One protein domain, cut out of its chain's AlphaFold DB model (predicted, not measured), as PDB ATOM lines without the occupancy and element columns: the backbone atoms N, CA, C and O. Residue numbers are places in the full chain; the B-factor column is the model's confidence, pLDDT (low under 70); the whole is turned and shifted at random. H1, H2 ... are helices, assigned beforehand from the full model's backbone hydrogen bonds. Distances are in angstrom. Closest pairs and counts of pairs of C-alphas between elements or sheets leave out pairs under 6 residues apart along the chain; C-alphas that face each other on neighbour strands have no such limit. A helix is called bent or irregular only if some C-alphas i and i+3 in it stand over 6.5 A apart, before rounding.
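AT A GLANCE: This is residues 4 to 99 of the 103 residues of an uncharacterized protein of Micrococcales bacterium 32-70-13 (UniProt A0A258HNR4). Three helices lie side by side in a slender rod: the long helix H1 runs nearly its whole length, the kinked helix H2 folds back along it, and H3 turns again to run beside both. H1, H2b and H3 make a bundle, up and down, each running against the one before it in the chain; the contact of H1 with H3 is made by residues 4 to 16 and 72 to 83 alone. The printed part has 96 residues, with three named helices in the order H1, H2, H3 and no named strand; the class is all helix. The whole is loose, with a radius of gyration of the C-alphas of 16.0 A, and spans 53 by 22 by 16 A.

IN THESE COORDINATES: H1, the longest helix, holds residues 4 to 36 and is 48.6 A long, from C-alpha 4 at (130.223, 83.822, 140.398) to C-alpha 36 at (108.614, 126.158, 130.368). It is neither bent nor irregular, but only just: C-alphas 28 and 31 are 6.1 A apart. H2, residues 46 to 67, was assigned as one helix by its hydrogen bonds but is bent, with C-alphas 53 and 56 6.6 A apart. Its arms are H2a, residues 46 to 53, 10.9 A long, and H2b, residues 56 to 67, 16.5 A long; they stand at a steep tilt of 50 degrees. H3, residues 72 to 97, is 37.7 A long and ends with C-alpha 97 at (103.399, 113.045, 142.378).

HOW THE PARTS SIT: H1 and H2a form a helical hairpin, running opposite ways at a shallow tilt of 28 degrees. H1 touches H2a with residues 19 to 27 alone, and their closest C-alphas, of Gly 23 and Val 53, are 4.7 A apart. H1 touches H2b with residues 9 to 20 alone, opposite ways at a shallow tilt of 22 degrees; the closest C-alphas, of Val 16 and Pro 56, are 5.9 A apart. H1 and H3 touch and run the same way at a shallow tilt of 10 degrees, with the C-alphas of His 5 and Leu 72 closest, at 6.4 A. H2b and H3 form the second helical hairpin, at a shallow tilt of 26 degrees, opposite ways; residues 74 to 86 alone of H3 touch H2b, and the closest C-alphas, of Ala 67 and Phe 75, are 5.1 A apart. H2a and H3 are close but not clearly touching: the C-alphas of Gly 52 and Arg 90 are 6.7 A apart. Every O i to N i+4 pair is within hydrogen-bond range in H2a, H2b and H3, and 24 of 29 are in H1.

THE WHOLE: The C-alphas farthest apart, those of Gly 38 and Ser 71, are 53.8 A apart. The printed part has no cut. The link from H1 to H2, residues 37 to 45, is short, and that from H2 to H3, residues 68 to 71, is tight. The mean pLDDT of the printed part is 90.7; residues 97 and 99 are under 70.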
ATOM      1  N   THR A   4     131.677  83.886 140.618       91.94
ATOM      2  CA  THR A   4     130.223  83.822 140.398       91.94
ATOM      3  C   THR A   4     129.449  84.926 141.120       91.94
ATOM      4  O   THR A   4     128.540  85.497 140.527       91.94
ATOM      5  N   HIS A   5     129.831  85.299 142.348       89.69
ATOM      6  CA  HIS A   5     129.195  86.421 143.058       89.69
ATOM      7  C   HIS A   5     129.425  87.745 142.324       89.69
ATOM      8  O   HIS A   5     128.508  88.551 142.201       89.69
ATOM      9  N   ILE A   6     130.643  87.946 141.815       93.06
ATOM     10  CA  ILE A   6     131.005  89.140 141.044       93.06
ATOM     11  C   ILE A   6     130.211  89.180 139.738       93.06
ATOM     12  O   ILE A   6     129.669  90.225 139.405       93.06
ATOM     13  N   GLY A   7     130.082  88.048 139.037       95.31
ATOM     14  CA  GLY A   7     129.285  87.961 137.812       95.31
ATOM     15  C   GLY A   7     127.815  88.328 138.028       95.31
ATOM     16  O   GLY A   7     127.273  89.137 137.281       95.31
ATOM     17  N   VAL A   8     127.184  87.803 139.085       94.12
ATOM     18  CA  VAL A   8     125.791  88.149 139.431       94.12
ATOM     19  C   VAL A   8     125.659  89.624 139.804       94.12
ATOM     20  O   VAL A   8     124.731  90.287 139.347       94.12
ATOM     21  N   ALA A   9     126.586  90.151 140.608       94.44
ATOM     22  CA  ALA A   9     126.573  91.562 140.978       94.44
ATOM     23  C   ALA A   9     126.764  92.469 139.749       94.44
ATOM     24  O   ALA A   9     126.030  93.429 139.558       94.44
ATOM     25  N   ALA A  10     127.695  92.135 138.858       96.31
ATOM     26  CA  ALA A  10     127.907  92.883 137.624       96.31
ATOM     27  C   ALA A  10     126.651  92.869 136.740       96.31
ATOM     28  O   ALA A  10     126.201  93.925 136.303       96.31
ATOM     29  N   LEU A  11     126.029  91.703 136.547       97.06
ATOM     30  CA  LEU A  11     124.804  91.582 135.759       97.06
ATOM     31  C   LEU A  11     123.661  92.424 136.345       97.06
ATOM     32  O   LEU A  11     123.041  93.209 135.634       97.06
ATOM     33  N   LEU A  12     123.398  92.293 137.645       95.25
ATOM     34  CA  LEU A  12     122.319  93.026 138.310       95.25
ATOM     35  C   LEU A  12     122.608  94.532 138.424       95.25
ATOM     36  O   LEU A  12     121.672  95.330 138.460       95.25
ATOM     37  N   SER A  13     123.879  94.942 138.413       95.62
ATOM     38  CA  SER A  13     124.255  96.359 138.382       95.62
ATOM     39  C   SER A  13     123.834  97.066 137.090       95.62
ATOM     40  O   SER A  13     123.622  98.274 137.116       95.62
ATOM     41  N   LEU A  14     123.612  96.338 135.986       97.38
ATOM     42  CA  LEU A  14     123.047  96.921 134.763       97.38
ATOM     43  C   LEU A  14     121.652  97.506 135.014       97.38
ATOM     44  O   LEU A  14     121.333  98.581 134.511       97.38
ATOM     45  N   LEU A  15     120.843  96.844 135.849       94.75
ATOM     46  CA  LEU A  15     119.526  97.352 136.227       94.75
ATOM     47  C   LEU A  15     119.632  98.596 137.120       94.75
ATOM     48  O   LEU A  15     118.842  99.525 136.985       94.75
ATOM     49  N   VAL A  16     120.645  98.651 137.990       95.25
ATOM     50  CA  VAL A  16     120.961  99.870 138.754       95.25
ATOM     51  C   VAL A  16     121.338 101.004 137.806       95.25
ATOM     52  O   VAL A  16     120.834 102.111 137.963       95.25
ATOM     53  N   GLY A  17     122.169 100.726 136.799       96.38
ATOM     54  CA  GLY A  17     122.536 101.691 135.763       96.38
ATOM     55  C   GLY A  17     121.314 102.245 135.033       96.38
ATOM     56  O   GLY A  17     121.204 103.458 134.870       96.38
ATOM     57  N   TRP A  18     120.356 101.383 134.683       95.44
ATOM     58  CA  TRP A  18     119.075 101.810 134.117       95.44
ATOM     59  C   TRP A  18     118.298 102.736 135.063       95.44
ATOM     60  O   TRP A  18     117.853 103.804 134.645       95.44
ATOM     61  N   PHE A  19     118.174 102.382 136.348       93.38
ATOM     62  CA  PHE A  19     117.488 103.235 137.324       93.38
ATOM     63  C   PHE A  19     118.162 104.596 137.508       93.38
ATOM     64  O   PHE A  19     117.468 105.605 137.611       93.38
ATOM     65  N   VAL A  20     119.494 104.637 137.522       95.38
ATOM     66  CA  VAL A  20     120.253 105.888 137.609       95.38
ATOM     67  C   VAL A  20     120.046 106.730 136.354       95.38
ATOM     68  O   VAL A  20     119.780 107.921 136.473       95.38
ATOM     69  N   PHE A  21     120.117 106.130 135.163       96.19
ATOM     70  CA  PHE A  21     119.876 106.827 133.899       96.19
ATOM     71  C   PHE A  21     118.485 107.475 133.859       96.19
ATOM     72  O   PHE A  21     118.351 108.657 133.542       96.19
ATOM     73  N   ASP A  22     117.457 106.722 134.235       92.94
ATOM     74  CA  ASP A  22     116.073 107.194 134.282       92.94
ATOM     75  C   ASP A  22     115.870 108.284 135.356       92.94
ATOM     76  O   ASP A  22     115.236 109.317 135.120       92.94
ATOM     77  N   GLY A  23     116.493 108.118 136.528       91.88
ATOM     78  CA  GLY A  23     116.512 109.129 137.586       91.88
ATOM     79  C   GLY A  23     117.174 110.438 137.146       91.88
ATOM     80  O   GLY A  23     116.618 111.509 137.374       91.88
ATOM     81  N   VAL A  24     118.326 110.370 136.472       95.38
ATOM     82  CA  VAL A  24     119.040 111.547 135.946       95.38
ATOM     83  C   VAL A  24     118.234 112.217 134.838       95.38
ATOM     84  O   VAL A  24     118.104 113.440 134.825       95.38
ATOM     85  N   SER A  25     117.632 111.428 133.948       93.12
ATOM     86  CA  SER A  25     116.747 111.940 132.898       93.12
ATOM     87  C   SER A  25     115.572 112.716 133.498       93.12
ATOM     88  O   SER A  25     115.252 113.809 133.038       93.12
ATOM     89  N   SER A  26     114.991 112.210 134.588       91.06
ATOM     90  CA  SER A  26     113.930 112.893 135.336       91.06
ATOM     91  C   SER A  26     114.433 114.151 136.058       91.06
ATOM     92  O   SER A  26     113.763 115.183 136.031       91.06
ATOM     93  N   LEU A  27     115.622 114.085 136.672       91.25
ATOM     94  CA  LEU A  27     116.264 115.198 137.383       91.25
ATOM     95  C   LEU A  27     116.530 116.392 136.457       91.25
ATOM     96  O   LEU A  27     116.462 117.527 136.912       91.25
ATOM     97  N   VAL A  28     116.811 116.148 135.176       93.88
ATOM     98  CA  VAL A  28     117.042 117.203 134.177       93.88
ATOM     99  C   VAL A  28     115.748 117.606 133.465       93.88
ATOM    100  O   VAL A  28     115.492 118.793 133.268       93.88
ATOM    101  N   GLY A  29     114.912 116.635 133.096       91.12
ATOM    102  CA  GLY A  29     113.702 116.873 132.312       91.12
ATOM    103  C   GLY A  29     112.608 117.610 133.083       91.12
ATOM    104  O   GLY A  29     111.987 118.523 132.541       91.12
ATOM    105  N   LEU A  30     112.383 117.259 134.355       88.56
ATOM    106  CA  LEU A  30     111.293 117.844 135.139       88.56
ATOM    107  C   LEU A  30     111.506 119.340 135.438       88.56
ATOM    108  O   LEU A  30     110.576 120.115 135.204       88.56
ATOM    109  N   PRO A  31     112.694 119.801 135.887       90.88
ATOM    110  CA  PRO A  31     112.921 121.229 136.096       90.88
ATOM    111  C   PRO A  31     112.815 122.039 134.799       90.88
ATOM    112  O   PRO A  31     112.251 123.131 134.808       90.88
ATOM    113  N   ALA A  32     113.305 121.497 133.678       91.69
ATOM    114  CA  ALA A  32     113.186 122.146 132.374       91.69
ATOM    115  C   ALA A  32     111.716 122.310 131.953       91.69
ATOM    116  O   ALA A  32     111.322 123.380 131.493       91.69
ATOM    117  N   LEU A  33     110.888 121.284 132.175       89.19
ATOM    118  CA  LEU A  33     109.444 121.348 131.949       89.19
ATOM    119  C   LEU A  33     108.772 122.405 132.839       89.19
ATOM    120  O   LEU A  33     107.960 123.189 132.359       89.19
ATOM    121  N   TYR A  34     109.120 122.461 134.126       89.94
ATOM    122  CA  TYR A  34     108.526 123.424 135.062       89.94
ATOM    123  C   TYR A  34     108.869 124.866 134.678       89.94
ATOM    124  O   TYR A  34     107.992 125.727 134.708       89.94
ATOM    125  N   ALA A  35     110.106 125.109 134.234       91.69
ATOM    126  CA  ALA A  35     110.527 126.408 133.719       91.69
ATOM    127  C   ALA A  35     109.725 126.825 132.472       91.69
ATOM    128  O   ALA A  35     109.310 127.977 132.372       91.69
ATOM    129  N   GLN A  36     109.447 125.893 131.552       93.12
ATOM    130  CA  GLN A  36     108.614 126.158 130.368       93.12
ATOM    131  C   GLN A  36     107.151 126.456 130.722       93.12
ATOM    132  O   GLN A  36     106.503 127.249 130.046       93.12
ATOM    133  N   LEU A  37     106.637 125.843 131.790       91.38
ATOM    134  CA  LEU A  37     105.276 126.052 132.286       91.38
ATOM    135  C   LEU A  37     105.139 127.295 133.186       91.38
ATOM    136  O   LEU A  37     104.043 127.570 133.674       91.38
ATOM    137  N   GLY A  38     106.227 128.033 133.438       91.25
ATOM    138  CA  GLY A  38     106.232 129.189 134.340       91.25
ATOM    139  C   GLY A  38     105.982 128.825 135.808       91.25
ATOM    140  O   GLY A  38     105.559 129.672 136.594       91.25
ATOM    141  N   VAL A  39     106.208 127.563 136.186       89.81
ATOM    142  CA  VAL A  39     106.067 127.096 137.567       89.81
ATOM    143  C   VAL A  39     107.263 127.582 138.380       89.81
ATOM    144  O   VAL A  39     108.408 127.481 137.941       89.81
ATOM    145  N   ASP A  40     106.992 128.076 139.588       87.50
ATOM    146  CA  ASP A  40     108.027 128.493 140.535       87.50
ATOM    147  C   ASP A  40     109.053 127.356 140.768       87.50
ATOM    148  O   ASP A  40     108.653 126.250 141.157       87.50
ATOM    149  N   PRO A  41     110.366 127.603 140.576       82.25
ATOM    150  CA  PRO A  41     111.432 126.639 140.857       82.25
ATOM    151  C   PRO A  41     111.388 126.032 142.264       82.25
ATOM    152  O   PRO A  41     111.842 124.902 142.458       82.25
ATOM    153  N   ALA A  42     110.822 126.744 143.245       85.50
ATOM    154  CA  ALA A  42     110.647 126.249 144.607       85.50
ATOM    155  C   ALA A  42     109.665 125.065 144.703       85.50
ATOM    156  O   ALA A  42     109.701 124.313 145.675       85.50
ATOM    157  N   ARG A  43     108.800 124.869 143.698       84.75
ATOM    158  CA  ARG A  43     107.851 123.745 143.633       84.75
ATOM    159  C   ARG A  43     108.432 122.489 142.993       84.75
ATOM    160  O   ARG A  43     107.776 121.450 143.006       84.75
ATOM    161  N   VAL A  44     109.637 122.559 142.427       86.38
ATOM    162  CA  VAL A  44     110.310 121.375 141.889       86.38
ATOM    163  C   VAL A  44     110.646 120.429 143.053       86.38
ATOM    164  O   VAL A  44     111.283 120.854 144.022       86.38
ATOM    165  N   PRO A  45     110.269 119.139 142.987       86.25
ATOM    166  CA  PRO A  45     110.488 118.189 144.074       86.25
ATOM    167  C   PRO A  45     111.940 117.678 144.098       86.25
ATOM    168  O   PRO A  45     112.206 116.491 143.912       86.25
ATOM    169  N   TRP A  46     112.901 118.572 144.344       88.62
ATOM    170  CA  TRP A  46     114.342 118.292 144.285       88.62
ATOM    171  C   TRP A  46     114.767 117.094 145.131       88.62
ATOM    172  O   TRP A  46     115.568 116.277 144.684       88.62
ATOM    173  N   VAL A  47     114.199 116.958 146.331       87.38
ATOM    174  CA  VAL A  47     114.494 115.836 147.231       87.38
ATOM    175  C   VAL A  47     114.091 114.506 146.593       87.38
ATOM    176  O   VAL A  47     114.875 113.561 146.614       87.38
ATOM    177  N   ALA A  48     112.907 114.433 145.979       85.06
ATOM    178  CA  ALA A  48     112.440 113.222 145.308       85.06
ATOM    179  C   ALA A  48     113.281 112.903 144.062       85.06
ATOM    180  O   ALA A  48     113.593 111.738 143.819       85.06
ATOM    181  N   LEU A  49     113.694 113.927 143.306       89.00
ATOM    182  CA  LEU A  49     114.542 113.747 142.126       89.00
ATOM    183  C   LEU A  49     115.925 113.199 142.504       89.00
ATOM    184  O   LEU A  49     116.363 112.192 141.951       89.00
ATOM    185  N   TRP A  50     116.586 113.800 143.498       92.06
ATOM    186  CA  TRP A  50     117.869 113.303 144.000       92.06
ATOM    187  C   TRP A  50     117.744 111.915 144.629       92.06
ATOM    188  O   TRP A  50     118.593 111.057 144.383       92.06
ATOM    189  N   ALA A  51     116.671 111.651 145.379       88.25
ATOM    190  CA  ALA A  51     116.399 110.322 145.916       88.25
ATOM    191  C   ALA A  51     116.254 109.280 144.796       88.25
ATOM    192  O   ALA A  51     116.818 108.194 144.905       88.25
ATOM    193  N   GLY A  52     115.582 109.621 143.692       87.81
ATOM    194  CA  GLY A  52     115.445 108.747 142.524       87.81
ATOM    195  C   GLY A  52     116.780 108.338 141.890       87.81
ATOM    196  O   GLY A  52     116.882 107.233 141.364       87.81
ATOM    197  N   VAL A  53     117.807 109.188 141.987       93.19
ATOM    198  CA  VAL A  53     119.161 108.922 141.468       93.19
ATOM    199  C   VAL A  53     120.018 108.155 142.475       93.19
ATOM    200  O   VAL A  53     120.706 107.200 142.116       93.19
ATOM    201  N   VAL A  54     120.002 108.571 143.742       95.12
ATOM    202  CA  VAL A  54     120.941 108.079 144.762       95.12
ATOM    203  C   VAL A  54     120.488 106.751 145.367       95.12
ATOM    204  O   VAL A  54     121.310 105.863 145.610       95.12
ATOM    205  N   LEU A  55     119.185 106.584 145.594       92.50
ATOM    206  CA  LEU A  55     118.634 105.429 146.301       92.50
ATOM    207  C   LEU A  55     118.951 104.072 145.639       92.50
ATOM    208  O   LEU A  55     119.357 103.169 146.377       92.50
ATOM    209  N   PRO A  56     118.854 103.902 144.299       93.12
ATOM    210  CA  PRO A  56     119.226 102.650 143.636       93.12
ATOM    211  C   PRO A  56     120.658 102.217 143.960       93.12
ATOM    212  O   PRO A  56     120.911 101.053 144.265       93.12
ATOM    213  N   VAL A  57     121.597 103.167 143.929       96.50
ATOM    214  CA  VAL A  57     123.021 102.908 144.167       96.50
ATOM    215  C   VAL A  57     123.253 102.544 145.628       96.50
ATOM    216  O   VAL A  57     123.898 101.538 145.919       96.50
ATOM    217  N   VAL A  58     122.697 103.330 146.552       96.75
ATOM    218  CA  VAL A  58     122.885 103.123 147.994       96.75
ATOM    219  C   VAL A  58     122.316 101.777 148.437       96.75
ATOM    220  O   VAL A  58     123.022 101.014 149.096       96.75
ATOM    221  N   LEU A  59     121.079 101.449 148.047       95.19
ATOM    222  CA  LEU A  59     120.450 100.178 148.416       95.19
ATOM    223  C   LEU A  59     121.210  98.985 147.838       95.19
ATOM    224  O   LEU A  59     121.422  97.992 148.534       95.19
ATOM    225  N   TYR A  60     121.662  99.089 146.590       96.44
ATOM    226  CA  TYR A  60     122.395  98.014 145.938       96.44
ATOM    227  C   TYR A  60     123.773  97.773 146.570       96.44
ATOM    228  O   TYR A  60     124.133  96.637 146.880       96.44
ATOM    229  N   VAL A  61     124.535  98.838 146.835       97.00
ATOM    230  CA  VAL A  61     125.837  98.738 147.512       97.00
ATOM    231  C   VAL A  61     125.668  98.203 148.934       97.00
ATOM    232  O   VAL A  61     126.411  97.306 149.341       97.00
ATOM    233  N   ALA A  62     124.663  98.678 149.674       96.50
ATOM    234  CA  ALA A  62     124.351  98.164 151.005       96.50
ATOM    235  C   ALA A  62     124.027  96.662 150.967       96.50
ATOM    236  O   ALA A  62     124.573  95.893 151.759       96.50
ATOM    237  N   ALA A  63     123.218  96.222 150.000       95.19
ATOM    238  CA  ALA A  63     122.893  94.815 149.793       95.19
ATOM    239  C   ALA A  63     124.140  93.956 149.529       95.19
ATOM    240  O   ALA A  63     124.293  92.896 150.142       95.19
ATOM    241  N   ILE A  64     125.077  94.434 148.698       95.88
ATOM    242  CA  ILE A  64     126.365  93.760 148.485       95.88
ATOM    243  C   ILE A  64     127.126  93.631 149.806       95.88
ATOM    244  O   ILE A  64     127.577  92.537 150.150       95.88
ATOM    245  N   VAL A  65     127.279  94.727 150.555       96.31
ATOM    246  CA  VAL A  65     128.057  94.751 151.803       96.31
ATOM    247  C   VAL A  65     127.473  93.796 152.845       96.31
ATOM    248  O   VAL A  65     128.233  93.063 153.485       96.31
ATOM    249  N   VAL A  66     126.145  93.762 152.978       95.25
ATOM    250  CA  VAL A  66     125.422  92.890 153.914       95.25
ATOM    251  C   VAL A  66     125.539  91.420 153.512       95.25
ATOM    252  O   VAL A  66     125.809  90.563 154.357       95.25
ATOM    253  N   ALA A  67     125.390  91.100 152.225       94.06
ATOM    254  CA  ALA A  67     125.320  89.715 151.773       94.06
ATOM    255  C   ALA A  67     126.669  89.106 151.341       94.06
ATOM    256  O   ALA A  67     126.732  87.907 151.075       94.06
ATOM    257  N   ARG A  68     127.774  89.872 151.312       91.25
ATOM    258  CA  ARG A  68     129.093  89.440 150.778       91.25
ATOM    259  C   ARG A  68     129.693  88.162 151.380       91.25
ATOM    260  O   ARG A  68     130.637  87.615 150.807       91.25
ATOM    261  N   ARG A  69     129.221  87.731 152.556       91.00
ATOM    262  CA  ARG A  69     129.672  86.515 153.265       91.00
ATOM    263  C   ARG A  69     128.659  85.361 153.212       91.00
ATOM    264  O   ARG A  69     128.872  84.350 153.869       91.00
ATOM    265  N   GLN A  70     127.554  85.520 152.489       91.94
ATOM    266  CA  GLN A  70     126.486  84.523 152.407       91.94
ATOM    267  C   GLN A  70     126.677  83.581 151.207       91.94
ATOM    268  O   GLN A  70     127.548  83.800 150.366       91.94
ATOM    269  N   SER A  71     125.871  82.516 151.134       94.38
ATOM    270  CA  SER A  71     125.823  81.634 149.962       94.38
ATOM    271  C   SER A  71     125.299  82.379 148.730       94.38
ATOM    272  O   SER A  71     124.545  83.346 148.859       94.38
ATOM    273  N   LEU A  72     125.649  81.893 147.532       90.31
ATOM    274  CA  LEU A  72     125.304  82.549 146.266       90.31
ATOM    275  C   LEU A  72     123.801  82.824 146.140       90.31
ATOM    276  O   LEU A  72     123.413  83.932 145.794       90.31
ATOM    277  N   THR A  73     122.950  81.855 146.487       93.50
ATOM    278  CA  THR A  73     121.490  82.018 146.436       93.50
ATOM    279  C   THR A  73     121.019  83.166 147.322       93.50
ATOM    280  O   THR A  73     120.250  84.016 146.881       93.50
ATOM    281  N   ARG A  74     121.505  83.225 148.567       94.00
ATOM    282  CA  ARG A  74     121.100  84.257 149.528       94.00
ATOM    283  C   ARG A  74     121.617  85.631 149.105       94.00
ATOM    284  O   ARG A  74     120.873  86.601 149.169       94.00
ATOM    285  N   PHE A  75     122.844  85.688 148.589       93.81
ATOM    286  CA  PHE A  75     123.423  86.893 148.002       93.81
ATOM    287  C   PHE A  75     122.573  87.445 146.855       93.81
ATOM    288  O   PHE A  75     122.189  88.614 146.882       93.81
ATOM    289  N   THR A  76     122.215  86.598 145.889       94.12
ATOM    290  CA  THR A  76     121.371  86.989 144.755       94.12
ATOM    291  C   THR A  76     119.999  87.476 145.213       94.12
ATOM    292  O   THR A  76     119.544  88.520 144.755       94.12
ATOM    293  N   LEU A  77     119.354  86.770 146.150       95.62
ATOM    294  CA  LEU A  77     118.047  87.172 146.677       95.62
ATOM    295  C   LEU A  77     118.099  88.538 147.368       95.62
ATOM    296  O   LEU A  77     117.222  89.361 147.135       95.62
ATOM    297  N   VAL A  78     119.135  88.815 148.164       96.19
ATOM    298  CA  VAL A  78     119.290  90.120 148.830       96.19
ATOM    299  C   VAL A  78     119.458  91.252 147.808       96.19
ATOM    300  O   VAL A  78     118.850  92.309 147.971       96.19
ATOM    301  N   LEU A  79     120.206  91.030 146.721       94.06
ATOM    302  CA  LEU A  79     120.322  92.013 145.635       94.06
ATOM    303  C   LEU A  79     118.991  92.239 144.910       94.06
ATOM    304  O   LEU A  79     118.627  93.382 144.651       94.06
ATOM    305  N   ILE A  80     118.250  91.168 144.611       95.38
ATOM    306  CA  ILE A  80     116.924  91.262 143.985       95.38
ATOM    307  C   ILE A  80     115.961  92.037 144.887       95.38
ATOM    308  O   ILE A  80     115.253  92.914 144.403       95.38
ATOM    309  N   VAL A  81     115.962  91.771 146.196       96.12
ATOM    310  CA  VAL A  81     115.129  92.499 147.165       96.12
ATOM    311  C   VAL A  81     115.484  93.985 147.193       96.12
ATOM    312  O   VAL A  81     114.585  94.819 147.197       96.12
ATOM    313  N   ALA A  82     116.769  94.344 147.149       94.06
ATOM    314  CA  ALA A  82     117.186  95.745 147.086       94.06
ATOM    315  C   ALA A  82     116.720  96.445 145.795       94.06
ATOM    316  O   ALA A  82     116.272  97.594 145.832       94.06
ATOM    317  N   LEU A  83     116.767  95.745 144.659       92.19
ATOM    318  CA  LEU A  83     116.258  96.247 143.379       92.19
ATOM    319  C   LEU A  83     114.729  96.385 143.388       92.19
ATOM    320  O   LEU A  83     114.204  97.395 142.927       92.19
ATOM    321  N   ALA A  84     114.016  95.419 143.968       93.44
ATOM    322  CA  ALA A  84     112.567  95.476 144.129       93.44
ATOM    323  C   ALA A  84     112.145  96.624 145.059       93.44
ATOM    324  O   ALA A  84     111.218  97.361 144.736       93.44
ATOM    325  N   ALA A  85     112.861  96.833 146.167       92.69
ATOM    326  CA  ALA A  85     112.639  97.964 147.064       92.69
ATOM    327  C   ALA A  85     112.869  99.302 146.348       92.69
ATOM    328  O   ALA A  85     112.061 100.219 146.478       92.69
ATOM    329  N   THR A  86     113.922  99.392 145.529       91.81
ATOM    330  CA  THR A  86     114.170 100.563 144.676       91.81
ATOM    331  C   THR A  86     112.984 100.818 143.745       91.81
ATOM    332  O   THR A  86     112.467 101.931 143.703       91.81
ATOM    333  N   ALA A  87     112.509  99.791 143.034       88.88
ATOM    334  CA  ALA A  87     111.368  99.913 142.131       88.88
ATOM    335  C   ALA A  87     110.082 100.334 142.865       88.88
ATOM    336  O   ALA A  87     109.380 101.228 142.398       88.88
ATOM    337  N   ALA A  88     109.807  99.745 144.032       89.06
ATOM    338  CA  ALA A  88     108.644 100.073 144.852       89.06
ATOM    339  C   ALA A  88     108.657 101.540 145.301       89.06
ATOM    340  O   ALA A  88     107.669 102.241 145.103       89.06
ATOM    341  N   VAL A  89     109.786 102.036 145.822       86.25
ATOM    342  CA  VAL A  89     109.911 103.443 146.236       86.25
ATOM    343  C   VAL A  89     109.680 104.382 145.056       86.25
ATOM    344  O   VAL A  89     108.970 105.376 145.190       86.25
ATOM    345  N   ARG A  90     110.226 104.065 143.878       82.31
ATOM    346  CA  ARG A  90     110.003 104.876 142.674       82.31
ATOM    347  C   ARG A  90     108.533 104.896 142.265       82.31
ATOM    348  O   ARG A  90     108.017 105.966 141.955       82.31
ATOM    349  N   LEU A  91     107.853 103.752 142.319       83.94
ATOM    350  CA  LEU A  91     106.423 103.669 142.042       83.94
ATOM    351  C   LEU A  91     105.613 104.521 143.032       83.94
ATOM    352  O   LEU A  91     104.733 105.269 142.616       83.94
ATOM    353  N   SER A  92     105.956 104.477 144.324       82.19
ATOM    354  CA  SER A  92     105.331 105.312 145.355       82.19
ATOM    355  C   SER A  92     105.563 106.807 145.124       82.19
ATOM    356  O   SER A  92     104.642 107.593 145.317       82.19
ATOM    357  N   LEU A  93     106.756 107.214 144.676       75.12
ATOM    358  CA  LEU A  93     107.047 108.614 144.342       75.12
ATOM    359  C   LEU A  93     106.224 109.097 143.142       75.12
ATOM    360  O   LEU A  93     105.697 110.206 143.175       75.12
ATOM    361  N   ILE A  94     106.071 108.264 142.109       77.31
ATOM    362  CA  ILE A  94     105.210 108.566 140.954       77.31
ATOM    363  C   ILE A  94     103.750 108.681 141.401       77.31
ATOM    364  O   ILE A  94     103.048 109.618 141.020       77.31
ATOM    365  N   ALA A  95     103.289 107.754 142.235       76.31
ATOM    366  CA  ALA A  95     101.924 107.752 142.736       76.31
ATOM    367  C   ALA A  95     101.630 108.973 143.635       76.31
ATOM    368  O   ALA A  95     100.585 109.610 143.508       76.31
ATOM    369  N   LEU A  96     102.591 109.385 144.468       70.50
ATOM    370  CA  LEU A  96     102.507 110.625 145.242       70.50
ATOM    371  C   LEU A  96     102.462 111.860 144.328       70.50
ATOM    372  O   LEU A  96     101.618 112.731 144.515       70.50
ATOM    373  N   ALA A  97     103.330 111.922 143.314       68.56
ATOM    374  CA  ALA A  97     103.399 113.045 142.378       68.56
ATOM    375  C   ALA A  97     102.141 113.181 141.503       68.56
ATOM    376  O   ALA A  97     101.766 114.285 141.123       68.56
ATOM    377  N   THR A  98     101.484 112.064 141.197       70.69
ATOM    378  CA  THR A  98     100.222 112.029 140.438       70.69
ATOM    379  C   THR A  98      98.984 112.213 141.319       70.69
ATOM    380  O   THR A  98      97.875 112.243 140.798       70.69
ATOM    381  N   GLY A  99      99.151 112.332 142.643       65.19
ATOM    382  CA  GLY A  99      98.046 112.468 143.595       65.19
ATOM    383  C   GLY A  99      97.218 111.193 143.786       65.19
ATOM    384  O   GLY A  99      96.160 111.242 144.403       65.19
TER     385      GLY A  99